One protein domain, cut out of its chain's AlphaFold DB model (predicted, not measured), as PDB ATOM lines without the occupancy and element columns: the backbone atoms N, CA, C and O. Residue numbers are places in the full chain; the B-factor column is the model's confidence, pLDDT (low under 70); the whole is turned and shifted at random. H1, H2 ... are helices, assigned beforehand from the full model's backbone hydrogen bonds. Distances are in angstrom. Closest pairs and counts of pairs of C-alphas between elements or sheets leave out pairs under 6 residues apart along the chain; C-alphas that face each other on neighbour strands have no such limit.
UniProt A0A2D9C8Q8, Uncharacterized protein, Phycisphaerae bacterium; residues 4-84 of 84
ATOM      1  N   LEU A   4      -7.346  32.998  12.670       82.12
ATOM      2  CA  LEU A   4      -8.779  32.863  12.414       82.12
ATOM      3  C   LEU A   4      -9.627  32.835  13.699       82.12
ATOM      4  O   LEU A   4     -10.701  33.418  13.726       82.12
ATOM      5  N   VAL A   5      -9.147  32.196  14.774       82.62
ATOM      6  CA  VAL A   5      -9.888  32.136  16.049       82.62
ATOM      7  C   VAL A   5     -10.009  33.525  16.671       82.62
ATOM      8  O   VAL A   5     -11.091  33.894  17.114       82.62
ATOM      9  N   ASN A   6      -8.939  34.325  16.629       87.81
ATOM     10  CA  ASN A   6      -8.982  35.704  17.121       87.81
ATOM     11  C   ASN A   6      -9.925  36.580  16.276       87.81
ATOM     12  O   ASN A   6     -10.618  37.438  16.810       87.81
ATOM     13  N   GLU A   7      -9.960  36.384  14.955       91.00
ATOM     14  CA  GLU A   7     -10.860  37.140  14.074       91.00
ATOM     15  C   GLU A   7     -12.333  36.775  14.323       91.00
ATOM     16  O   GLU A   7     -13.182  37.664  14.387       91.00
ATOM     17  N   ILE A   8     -12.625  35.492  14.553       94.31
ATOM     18  CA  ILE A   8     -13.962  35.016  14.934       94.31
ATOM     19  C   ILE A   8     -14.377  35.555  16.308       94.31
ATOM     20  O   ILE A   8     -15.532  35.936  16.482       94.31
ATOM     21  N   GLU A   9     -13.462  35.641  17.276       94.19
ATOM     22  CA  GLU A   9     -13.745  36.232  18.593       94.19
ATOM     23  C   GLU A   9     -14.141  37.711  18.476       94.19
ATOM     24  O   GLU A   9     -15.114  38.157  19.095       94.19
ATOM     25  N   VAL A  10     -13.424  38.473  17.644       95.69
ATOM     26  CA  VAL A  10     -13.753  39.882  17.391       95.69
ATOM     27  C   VAL A  10     -15.113  40.012  16.711       95.69
ATOM     28  O   VAL A  10     -15.913  40.854  17.124       95.69
ATOM     29  N   PHE A  11     -15.403  39.170  15.717       97.19
ATOM     30  CA  PHE A  11     -16.720  39.112  15.085       97.19
ATOM     31  C   PHE A  11     -17.822  38.829  16.116       97.19
ATOM     32  O   PHE A  11     -18.761  39.613  16.248       97.19
ATOM     33  N   ALA A  12     -17.678  37.760  16.904       97.31
ATOM     34  CA  ALA A  12     -18.661  37.351  17.903       97.31
ATOM     35  C   ALA A  12     -18.929  38.464  18.926       97.31
ATOM     36  O   ALA A  12     -20.080  38.771  19.228       97.31
ATOM     37  N   THR A  13     -17.870  39.125  19.395       96.94
ATOM     38  CA  THR A  13     -17.971  40.256  20.327       96.94
ATOM     39  C   THR A  13     -18.709  41.436  19.700       96.94
ATOM     40  O   THR A  13     -19.584  42.023  20.331       96.94
ATOM     41  N   ARG A  14     -18.378  41.785  18.450       96.50
ATOM     42  CA  ARG A  14     -18.976  42.924  17.741       96.50
ATOM     43  C   ARG A  14     -20.479  42.752  17.535       96.50
ATOM     44  O   ARG A  14     -21.216  43.716  17.712       96.50
ATOM     45  N   PHE A  15     -20.913  41.548  17.178       97.06
ATOM     46  CA  PHE A  15     -22.319  41.243  16.904       97.06
ATOM     47  C   PHE A  15     -23.086  40.723  18.131       97.06
ATOM     48  O   PHE A  15     -24.256  40.375  18.013       97.06
ATOM     49  N   GLY A  16     -22.461  40.688  19.314       96.69
ATOM     50  CA  GLY A  16     -23.115  40.256  20.552       96.69
ATOM     51  C   GLY A  16     -23.536  38.784  20.544       96.69
ATOM     52  O   GLY A  16     -24.552  38.429  21.140       96.69
ATOM     53  N   VAL A  17     -22.775  37.933  19.855       97.31
ATOM     54  CA  VAL A  17     -23.107  36.520  19.658       97.31
ATOM     55  C   VAL A  17     -22.905  35.745  20.970       97.31
ATOM     56  O   VAL A  17     -21.807  35.781  21.533       97.31
ATOM     57  N   PRO A  18     -23.921  35.021  21.478       95.75
ATOM     58  CA  PRO A  18     -23.791  34.256  22.713       95.75
ATOM     59  C   PRO A  18     -22.873  33.033  22.530       95.75
ATOM     60  O   PRO A  18     -22.774  32.506  21.421       95.75
ATOM     61  N   PRO A  19     -22.245  32.511  23.604       94.00
ATOM     62  CA  PRO A  19     -21.236  31.449  23.511       94.00
ATOM     63  C   PRO A  19     -21.663  30.200  22.725       94.00
ATOM     64  O   PRO A  19     -20.905  29.728  21.879       94.00
ATOM     65  N   ALA A  20     -22.886  29.707  22.946       93.50
ATOM     66  CA  ALA A  20     -23.408  28.527  22.253       93.50
ATOM     67  C   ALA A  20     -23.491  28.718  20.729       93.50
ATOM     68  O   ALA A  20     -23.186  27.806  19.965       93.50
ATOM     69  N   VAL A  21     -23.843  29.928  20.287       96.44
ATOM     70  CA  VAL A  21     -23.889  30.297  18.865       96.44
ATOM     71  C   VAL A  21     -22.480  30.560  18.337       96.44
ATOM     72  O   VAL A  21     -22.125  30.108  17.249       96.44
ATOM     73  N   ALA A  22     -21.635  31.226  19.126       95.44
ATOM     74  CA  ALA A  22     -20.259  31.536  18.752       95.44
ATOM     75  C   ALA A  22     -19.433  30.269  18.466       95.44
ATOM     76  O   ALA A  22     -18.573  30.276  17.585       95.44
ATOM     77  N   MET A  23     -19.739  29.164  19.152       92.88
ATOM     78  CA  MET A  23     -19.112  27.861  18.923       92.88
ATOM     79  C   MET A  23     -19.352  27.314  17.505       92.88
ATOM     80  O   MET A  23     -18.527  26.553  17.000       92.88
ATOM     81  N   MET A  24     -20.438  27.720  16.841       94.75
ATOM     82  CA  MET A  24     -20.765  27.296  15.474       94.75
ATOM     83  C   MET A  24     -20.036  28.119  14.405       94.75
ATOM     84  O   MET A  24     -19.821  27.637  13.291       94.75
ATOM     85  N   LEU A  25     -19.619  29.347  14.735       95.81
ATOM     86  CA  LEU A  25     -19.058  30.302  13.775       95.81
ATOM     87  C   LEU A  25     -17.889  29.751  12.944       95.81
ATOM     88  O   LEU A  25     -17.889  29.999  11.740       95.81
ATOM     89  N   PRO A  26     -16.918  28.985  13.486       94.69
ATOM     90  CA  PRO A  26     -15.836  28.444  12.664       94.69
ATOM     91  C   PRO A  26     -16.329  27.560  11.515       94.69
ATOM     92  O   PRO A  26     -15.834  27.683  10.397       94.69
ATOM     93  N   ALA A  27     -17.310  26.691  11.769       93.19
ATOM     94  CA  ALA A  27     -17.875  25.826  10.738       93.19
ATOM     95  C   ALA A  27     -18.686  26.636   9.720       93.19
ATOM     96  O   ALA A  27     -18.500  26.461   8.518       93.19
ATOM     97  N   VAL A  28     -19.505  27.578  10.200       95.88
ATOM     98  CA  VAL A  28     -20.326  28.459   9.357       95.88
ATOM     99  C   VAL A  28     -19.459  29.312   8.426       95.88
ATOM    100  O   VAL A  28     -19.726  29.383   7.230       95.88
ATOM    101  N   PHE A  29     -18.382  29.914   8.935       96.69
ATOM    102  CA  PHE A  29     -17.464  30.704   8.112       96.69
ATOM    103  C   PHE A  29     -16.652  29.855   7.140       96.69
ATOM    104  O   PHE A  29     -16.424  30.301   6.019       96.69
ATOM    105  N   ASN A  30     -16.227  28.650   7.529       95.25
ATOM    106  CA  ASN A  30     -15.543  27.747   6.602       95.25
ATOM    107  C   ASN A  30     -16.466  27.339   5.449       95.25
ATOM    108  O   ASN A  30     -16.077  27.481   4.294       95.25
ATOM    109  N   GLN A  31     -17.693  26.912   5.754       95.06
ATOM    110  CA  GLN A  31     -18.665  26.529   4.732       95.06
ATOM    111  C   GLN A  31     -19.019  27.711   3.824       95.06
ATOM    112  O   GLN A  31     -18.924  27.601   2.603       95.06
ATOM    113  N   GLY A  32     -19.379  28.860   4.405       95.19
ATOM    114  CA  GLY A  32     -19.732  30.044   3.625       95.19
ATOM    115  C   GLY A  32     -18.590  30.485   2.712       95.19
ATOM    116  O   GLY A  32     -18.828  30.841   1.562       95.19
ATOM    117  N   ALA A  33     -17.343  30.407   3.184       95.81
ATOM    118  CA  ALA A  33     -16.173  30.775   2.396       95.81
ATOM    119  C   ALA A  33     -15.944  29.829   1.207       95.81
ATOM    120  O   ALA A  33     -15.655  30.305   0.109       95.81
ATOM    121  N   GLU A  34     -16.139  28.519   1.392       96.19
ATOM    122  CA  GLU A  34     -16.102  27.542   0.296       96.19
ATOM    123  C   GLU A  34     -17.164  27.838  -0.773       96.19
ATOM    124  O   GLU A  34     -16.855  27.809  -1.966       96.19
ATOM    125  N   GLU A  35     -18.388  28.182  -0.364       95.00
ATOM    126  CA  GLU A  35     -19.501  28.471  -1.280       95.00
ATOM    127  C   GLU A  35     -19.268  29.726  -2.134       95.00
ATOM    128  O   GLU A  35     -19.656  29.759  -3.305       95.00
ATOM    129  N   VAL A  36     -18.609  30.750  -1.580       94.12
ATOM    130  CA  VAL A  36     -18.339  32.016  -2.289       94.12
ATOM    131  C   VAL A  36     -16.931  32.108  -2.885       94.12
ATOM    132  O   VAL A  36     -16.578  33.129  -3.477       94.12
ATOM    133  N   GLY A  37     -16.116  31.058  -2.755       95.56
ATOM    134  CA  GLY A  37     -14.756  31.016  -3.297       95.56
ATOM    135  C   GLY A  37     -13.773  31.959  -2.596       95.56
ATOM    136  O   GLY A  37     -12.868  32.489  -3.241       95.56
ATOM    137  N   MET A  38     -13.947  32.177  -1.291       95.19
ATOM    138  CA  MET A  38     -13.060  32.977  -0.439       95.19
ATOM    139  C   MET A  38     -12.371  32.096   0.607       95.19
ATOM    140  O   MET A  38     -12.734  30.942   0.824       95.19
ATOM    141  N   THR A  39     -11.374  32.634   1.303       95.31
ATOM    142  CA  THR A  39     -10.899  32.029   2.554       95.31
ATOM    143  C   THR A  39     -11.802  32.430   3.719       95.31
ATOM    144  O   THR A  39     -12.372  33.524   3.736       95.31
ATOM    145  N   ALA A  40     -11.889  31.582   4.749       95.06
ATOM    146  CA  ALA A  40     -12.658  31.896   5.954       95.06
ATOM    147  C   ALA A  40     -12.217  33.219   6.604       95.06
ATOM    148  O   ALA A  40     -13.056  34.006   7.024       95.06
ATOM    149  N   ALA A  41     -10.912  33.512   6.624       94.56
ATOM    150  CA  ALA A  41     -10.386  34.766   7.166       94.56
ATOM    151  C   ALA A  41     -10.858  36.000   6.371       94.56
ATOM    152  O   ALA A  41     -11.191  37.032   6.953       94.56
ATOM    153  N   GLU A  42     -10.907  35.911   5.039       95.50
ATOM    154  CA  GLU A  42     -11.430  36.999   4.205       95.50
ATOM    155  C   GLU A  42     -12.928  37.200   4.426       95.50
ATOM    156  O   GLU A  42     -13.365  38.342   4.581       95.50
ATOM    157  N   LEU A  43     -13.699  36.111   4.506       96.75
ATOM    158  CA  LEU A  43     -15.135  36.192   4.756       96.75
ATOM    159  C   LEU A  43     -15.439  36.759   6.148       96.75
ATOM    160  O   LEU A  43     -16.289  37.638   6.268       96.75
ATOM    161  N   VAL A  44     -14.707  36.333   7.185       96.75
ATOM    162  CA  VAL A  44     -14.825  36.901   8.538       96.75
ATOM    163  C   VAL A  44     -14.538  38.397   8.504       96.75
ATOM    164  O   VAL A  44     -15.327  39.178   9.030       96.75
ATOM    165  N   LYS A  45     -13.458  38.845   7.850       96.06
ATOM    166  CA  LYS A  45     -13.145  40.282   7.744       96.06
ATOM    167  C   LYS A  45     -14.229  41.065   7.023       96.06
ATOM    168  O   LYS A  45     -14.589  42.146   7.491       96.06
ATOM    169  N   LEU A  46     -14.741  40.532   5.919       96.38
ATOM    170  CA  LEU A  46     -15.805  41.167   5.152       96.38
ATOM    171  C   LEU A  46     -17.074  41.308   5.999       96.38
ATOM    172  O   LEU A  46     -17.588  42.414   6.128       96.38
ATOM    173  N   ALA A  47     -17.504  40.231   6.657       97.06
ATOM    174  CA  ALA A  47     -18.661  40.214   7.549       97.06
ATOM    175  C   ALA A  47     -18.471  41.091   8.805       97.06
ATOM    176  O   ALA A  47     -19.433  41.617   9.354       97.06
ATOM    177  N   THR A  48     -17.229  41.262   9.275       96.75
ATOM    178  CA  THR A  48     -16.926  42.050  10.482       96.75
ATOM    179  C   THR A  48     -16.844  43.549  10.202       96.75
ATOM    180  O   THR A  48     -17.301  44.351  11.019       96.75
ATOM    181  N   TYR A  49     -16.217  43.941   9.090       96.00
ATOM    182  CA  TYR A  49     -15.791  45.326   8.856       96.00
ATOM    183  C   TYR A  49     -16.269  45.935   7.539       96.00
ATOM    184  O   TYR A  49     -16.222  47.156   7.410       96.00
ATOM    185  N   GLY A  50     -16.646  45.116   6.558       93.94
ATOM    186  CA  GLY A  50     -17.029  45.584   5.228       93.94
ATOM    187  C   GLY A  50     -18.537  45.713   5.076       93.94
ATOM    188  O   GLY A  50     -19.034  46.803   4.820       93.94
ATOM    189  N   GLU A  51     -19.247  44.605   5.273       93.69
ATOM    190  CA  GLU A  51     -20.671  44.469   4.961       93.69
ATOM    191  C   GLU A  51     -21.438  44.014   6.209       93.69
ATOM    192  O   GLU A  51     -21.442  42.837   6.570       93.69
ATOM    193  N   GLU A  52     -22.087  44.955   6.894       93.44
ATOM    194  CA  GLU A  52     -22.800  44.682   8.151       93.44
ATOM    195  C   GLU A  52     -23.975  43.710   7.962       93.44
ATOM    196  O   GLU A  52     -24.189  42.831   8.797       93.44
ATOM    197  N   GLU A  53     -24.689  43.801   6.834       96.88
ATOM    198  CA  GLU A  53     -25.772  42.868   6.493       96.88
ATOM    199  C   GLU A  53     -25.262  41.432   6.339       96.88
ATOM    200  O   GLU A  53     -25.909  40.494   6.808       96.88
ATOM    201  N   LEU A  54     -24.073  41.253   5.751       96.81
ATOM    202  CA  LEU A  54     -23.421  39.948   5.693       96.81
ATOM    203  C   LEU A  54     -23.099  39.455   7.105       96.81
ATOM    204  O   LEU A  54     -23.340  38.292   7.409       96.81
ATOM    205  N   GLY A  55     -22.613  40.329   7.987       97.19
ATOM    206  CA  GLY A  55     -22.390  39.994   9.391       97.19
ATOM    207  C   GLY A  55     -23.643  39.463  10.083       97.19
ATOM    208  O   GLY A  55     -23.611  38.370  10.647       97.19
ATOM    209  N   HIS A  56     -24.769  40.168   9.967       97.94
ATOM    210  CA  HIS A  56     -26.048  39.692  10.501       97.94
ATOM    211  C   HIS A  56     -26.499  38.372   9.873       97.94
ATOM    212  O   HIS A  56     -26.959  37.486  10.588       97.94
ATOM    213  N   TYR A  57     -26.321  38.205   8.563       97.38
ATOM    214  CA  TYR A  57     -26.648  36.957   7.879       97.38
ATOM    215  C   TYR A  57     -25.835  35.767   8.414       97.38
ATOM    216  O   TYR A  57     -26.400  34.708   8.689       97.38
ATOM    217  N   MET A  58     -24.532  35.951   8.648       97.81
ATOM    218  CA  MET A  58     -23.678  34.914   9.240       97.81
ATOM    219  C   MET A  58     -24.104  34.560  10.671       97.81
ATOM    220  O   MET A  58     -24.039  33.390  11.052       97.81
ATOM    221  N   VAL A  59     -24.574  35.540  11.455       98.06
ATOM    222  CA  VAL A  59     -25.149  35.286  12.788       98.06
ATOM    223  C   VAL A  59     -26.412  34.437  12.680       98.06
ATOM    224  O   VAL A  59     -26.499  33.435  13.380       98.06
ATOM    225  N   THR A  60     -27.338  34.764  11.775       98.19
ATOM    226  CA  THR A  60     -28.574  33.985  11.584       98.19
ATOM    227  C   THR A  60     -28.277  32.519  11.268       98.19
ATOM    228  O   THR A  60     -28.847  31.629  11.894       98.19
ATOM    229  N   ILE A  61     -27.334  32.242  10.361       97.25
ATOM    230  CA  ILE A  61     -26.944  30.857  10.040       97.25
ATOM    231  C   ILE A  61     -26.369  30.152  11.275       97.25
ATOM    232  O   ILE A  61     -26.683  28.991  11.540       97.25
ATOM    233  N   ALA A  62     -25.532  30.840  12.053       97.38
ATOM    234  CA  ALA A  62     -24.976  30.275  13.276       97.38
ATOM    235  C   ALA A  62     -26.055  30.006  14.338       97.38
ATOM    236  O   ALA A  62     -25.977  28.995  15.036       97.38
ATOM    237  N   GLU A  63     -27.068  30.866  14.452       97.88
ATOM    238  CA  GLU A  63     -28.216  30.657  15.339       97.88
ATOM    239  C   GLU A  63     -29.046  29.447  14.907       97.88
ATOM    240  O   GLU A  63     -29.433  28.637  15.751       97.88
ATOM    241  N   GLU A  64     -29.294  29.279  13.611       97.12
ATOM    242  CA  GLU A  64     -29.979  28.101  13.072       97.12
ATOM    243  C   GLU A  64     -29.183  26.821  13.356       97.12
ATOM    244  O   GLU A  64     -29.740  25.840  13.858       97.12
ATOM    245  N   ALA A  65     -27.868  26.850  13.122       96.00
ATOM    246  CA  ALA A  65     -26.976  25.734  13.413       96.00
ATOM    247  C   ALA A  65     -26.977  25.382  14.908       96.00
ATOM    248  O   ALA A  65     -27.141  24.215  15.263       96.00
ATOM    249  N   ALA A  66     -26.871  26.377  15.790       96.56
ATOM    250  CA  ALA A  66     -26.882  26.176  17.239       96.56
ATOM    251  C   ALA A  66     -28.227  25.642  17.754       96.56
ATOM    252  O   ALA A  66     -28.262  24.856  18.698       96.56
ATOM    253  N   ASN A  67     -29.339  26.039  17.128       96.56
ATOM    254  CA  ASN A  67     -30.679  25.589  17.505       96.56
ATOM    255  C   ASN A  67     -31.074  24.230  16.907       96.56
ATOM    256  O   ASN A  67     -32.098  23.667  17.321       96.56
ATOM    257  N   SER A  68     -30.288  23.694  15.975       95.69
ATOM    258  CA  SER A  68     -30.444  22.322  15.489       95.69
ATOM    259  C   SER A  68     -30.195  21.298  16.603       95.69
ATOM    260  O   SER A  68     -29.544  21.598  17.607       95.69
ATOM    261  N   ASP A  69     -30.695  20.074  16.433       95.94
ATOM    262  CA  ASP A  69     -30.479  19.002  17.414       95.94
ATOM    263  C   ASP A  69     -28.981  18.720  17.613       95.94
ATOM    264  O   ASP A  69     -28.515  18.638  18.748       95.94
ATOM    265  N   ALA A  70     -28.211  18.698  16.519       92.25
ATOM    266  CA  ALA A  70     -26.761  18.525  16.557       92.25
ATOM    267  C   ALA A  70     -26.044  19.691  17.262       92.25
ATOM    268  O   ALA A  70     -25.096  19.473  18.012       92.25
ATOM    269  N   GLY A  71     -26.499  20.931  17.050       92.38
ATOM    270  CA  GLY A  71     -25.936  22.112  17.710       92.38
ATOM    271  C   GLY A  71     -26.156  22.099  19.223       92.38
ATOM    272  O   GLY A  71     -25.229  22.362  19.991       92.38
ATOM    273  N   LYS A  72     -27.362  21.719  19.658       95.25
ATOM    274  CA  LYS A  72     -27.703  21.571  21.079       95.25
ATOM    275  C   LYS A  72     -26.911  20.451  21.747       95.25
ATOM    276  O   LYS A  72     -26.425  20.646  22.857       95.25
ATOM    277  N   GLU A  73     -26.764  19.307  21.078       94.69
ATOM    278  CA  GLU A  73     -25.962  18.179  21.568       94.69
ATOM    279  C   GLU A  73     -24.488  18.573  21.713       94.69
ATOM    280  O   GLU A  73     -23.902  18.387  22.778       94.69
ATOM    281  N   ALA A  74     -23.913  19.222  20.696       92.00
ATOM    282  CA  ALA A  74     -22.538  19.709  20.745       92.00
ATOM    283  C   ALA A  74     -22.303  20.693  21.903       92.00
ATOM    284  O   ALA A  74     -21.255  20.646  22.551       92.00
ATOM    285  N   TRP A  75     -23.263  21.583  22.179       93.56
ATOM    286  CA  TRP A  75     -23.174  22.505  23.313       93.56
ATOM    287  C   TRP A  75     -23.257  21.780  24.657       93.56
ATOM    288  O   TRP A  75     -22.427  22.035  25.530       93.56
ATOM    289  N   ALA A  76     -24.187  20.834  24.808       93.88
ATOM    290  CA  ALA A  76     -24.305  20.032  26.023       93.88
ATOM    291  C   ALA A  76     -23.014  19.245  26.313       93.88
ATOM    292  O   ALA A  76     -22.501  19.297  27.429       93.88
ATOM    293  N   GLU A  77     -22.426  18.594  25.304       93.62
ATOM    294  CA  GLU A  77     -21.142  17.899  25.460       93.62
ATOM    295  C   GLU A  77     -20.005  18.839  25.882       93.62
ATOM    296  O   GLU A  77     -19.104  18.448  26.631       93.62
ATOM    297  N   PHE A  78     -19.991  20.062  25.353       92.12
ATOM    298  CA  PHE A  78     -18.999  21.062  25.725       92.12
ATOM    299  C   PHE A  78     -19.166  21.486  27.189       92.12
ATOM    300  O   PHE A  78     -18.180  21.516  27.929       92.12
ATOM    301  N   GLU A  79     -20.396  21.758  27.631       92.62
ATOM    302  CA  GLU A  79     -20.697  22.100  29.026       92.62
ATOM    303  C   GLU A  79     -20.322  20.967  29.990       92.62
ATOM    304  O   GLU A  79     -19.747  21.231  31.047       92.62
ATOM    305  N   GLU A  80     -20.577  19.708  29.627       93.19
ATOM    306  CA  GLU A  80     -20.162  18.551  30.427       93.19
ATOM    307  C   GLU A  80     -18.637  18.460  30.561       93.19
ATOM    308  O   GLU A  80     -18.126  18.261  31.662       93.19
ATOM    309  N   LYS A  81     -17.889  18.673  29.470       89.94
ATOM    310  CA  LYS A  81     -16.414  18.652  29.483       89.94
ATOM    311  C   LYS A  81     -15.802  19.787  30.306       89.94
ATOM    312  O   LYS A  81     -14.709  19.618  30.833       89.94
ATOM    313  N   MET A  82     -16.468  20.938  30.390       84.06
ATOM    314  CA  MET A  82     -15.977  22.110  31.129       84.06
ATOM    315  C   MET A  82     -16.328  22.081  32.622       84.06
ATOM    316  O   MET A  82     -15.650  22.736  33.413       84.06
ATOM    317  N   ASN A  83     -17.379  21.350  33.000       77.00
ATOM    318  CA  ASN A  83     -17.838  21.214  34.386       77.00
ATOM    319  C   ASN A  83     -17.369  19.914  35.072       77.00
ATOM    320  O   ASN A  83     -17.621  19.747  36.268       77.00
ATOM    321  N   GLY A  84     -16.750  18.996  34.321       59.50
ATOM    322  CA  GLY A  84     -16.222  17.709  34.791       59.50
ATOM    323  C   GLY A  84     -14.764  17.717  35.234       59.50
ATOM    324  O   GLY A  84     -14.046  18.712  34.992       59.50
TER     325      GLY A  84
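What this domain is: This is residues 4 to 84 of the 84 residues of an uncharacterized protein of Phycisphaerae bacterium (UniProt A0A2D9C8Q8). H1 and H4 run side by side, H3 and the long H5 pack on H4 at wide angles to it, and together these make a helical body; the short H2 packs on H5, and H6 turns off beyond the last end of H5 like an arm, making a corner. The printed part has 81 residues with six named helices, H1 to H6 in order, and no named strand: all helix, with mostly crossed packing. It is compact, with a radius of gyration of the C-alphas of 12.7 A, yet elongated, spanning 40 by 22 by 19 A.

How they stand to each other: H1, residues 4 to 14, touches H4, residues 40 to 50, at a shallow tilt of 27 degrees, the same way; their closest C-alphas, Phe 11 and Thr 48, are 5.5 A apart. H2, residues 19 to 22, touches residues 59 to 66 of H5, residues 52 to 67, closest at C-alphas Val 21 and Ala 66, 5.3 A. H3, residues 25 to 36, touches H4 about perpendicular at 87 degrees, closest at C-alphas Asn 30 and Ala 40, 5.1 A. H4 touches H5 at a steep tilt of 54 degrees, opposite ways, closest at C-alphas Ala 47 and Gly 55, 4.2 A. H6, residues 69 to 83, is close to but not clearly touching H5, closest at C-alphas Ala 65 and Gly 71, 5.7 A; H6 and H1 are apart. Every O i to N i+4 pair is within hydrogen-bond range in H1, H3, H4, H5 and H6; H2 is too short for one.

Where its parts are: H1 begins at C-alpha 4 (-8.779, 32.863, 12.414) and H6 ends at C-alpha 83 (-17.838, 21.214, 34.386). H5 is 22.7 A long, H6 21.3 A, H3 16.2 A.

The domain as a whole: The C-alphas of Gly 50 and Gly 84, the two farthest apart, are 40.6 A apart. The printed part has no cut, and its links are tight. Mean pLDDT of the printed part is 94.2; residue 84 alone is under 70.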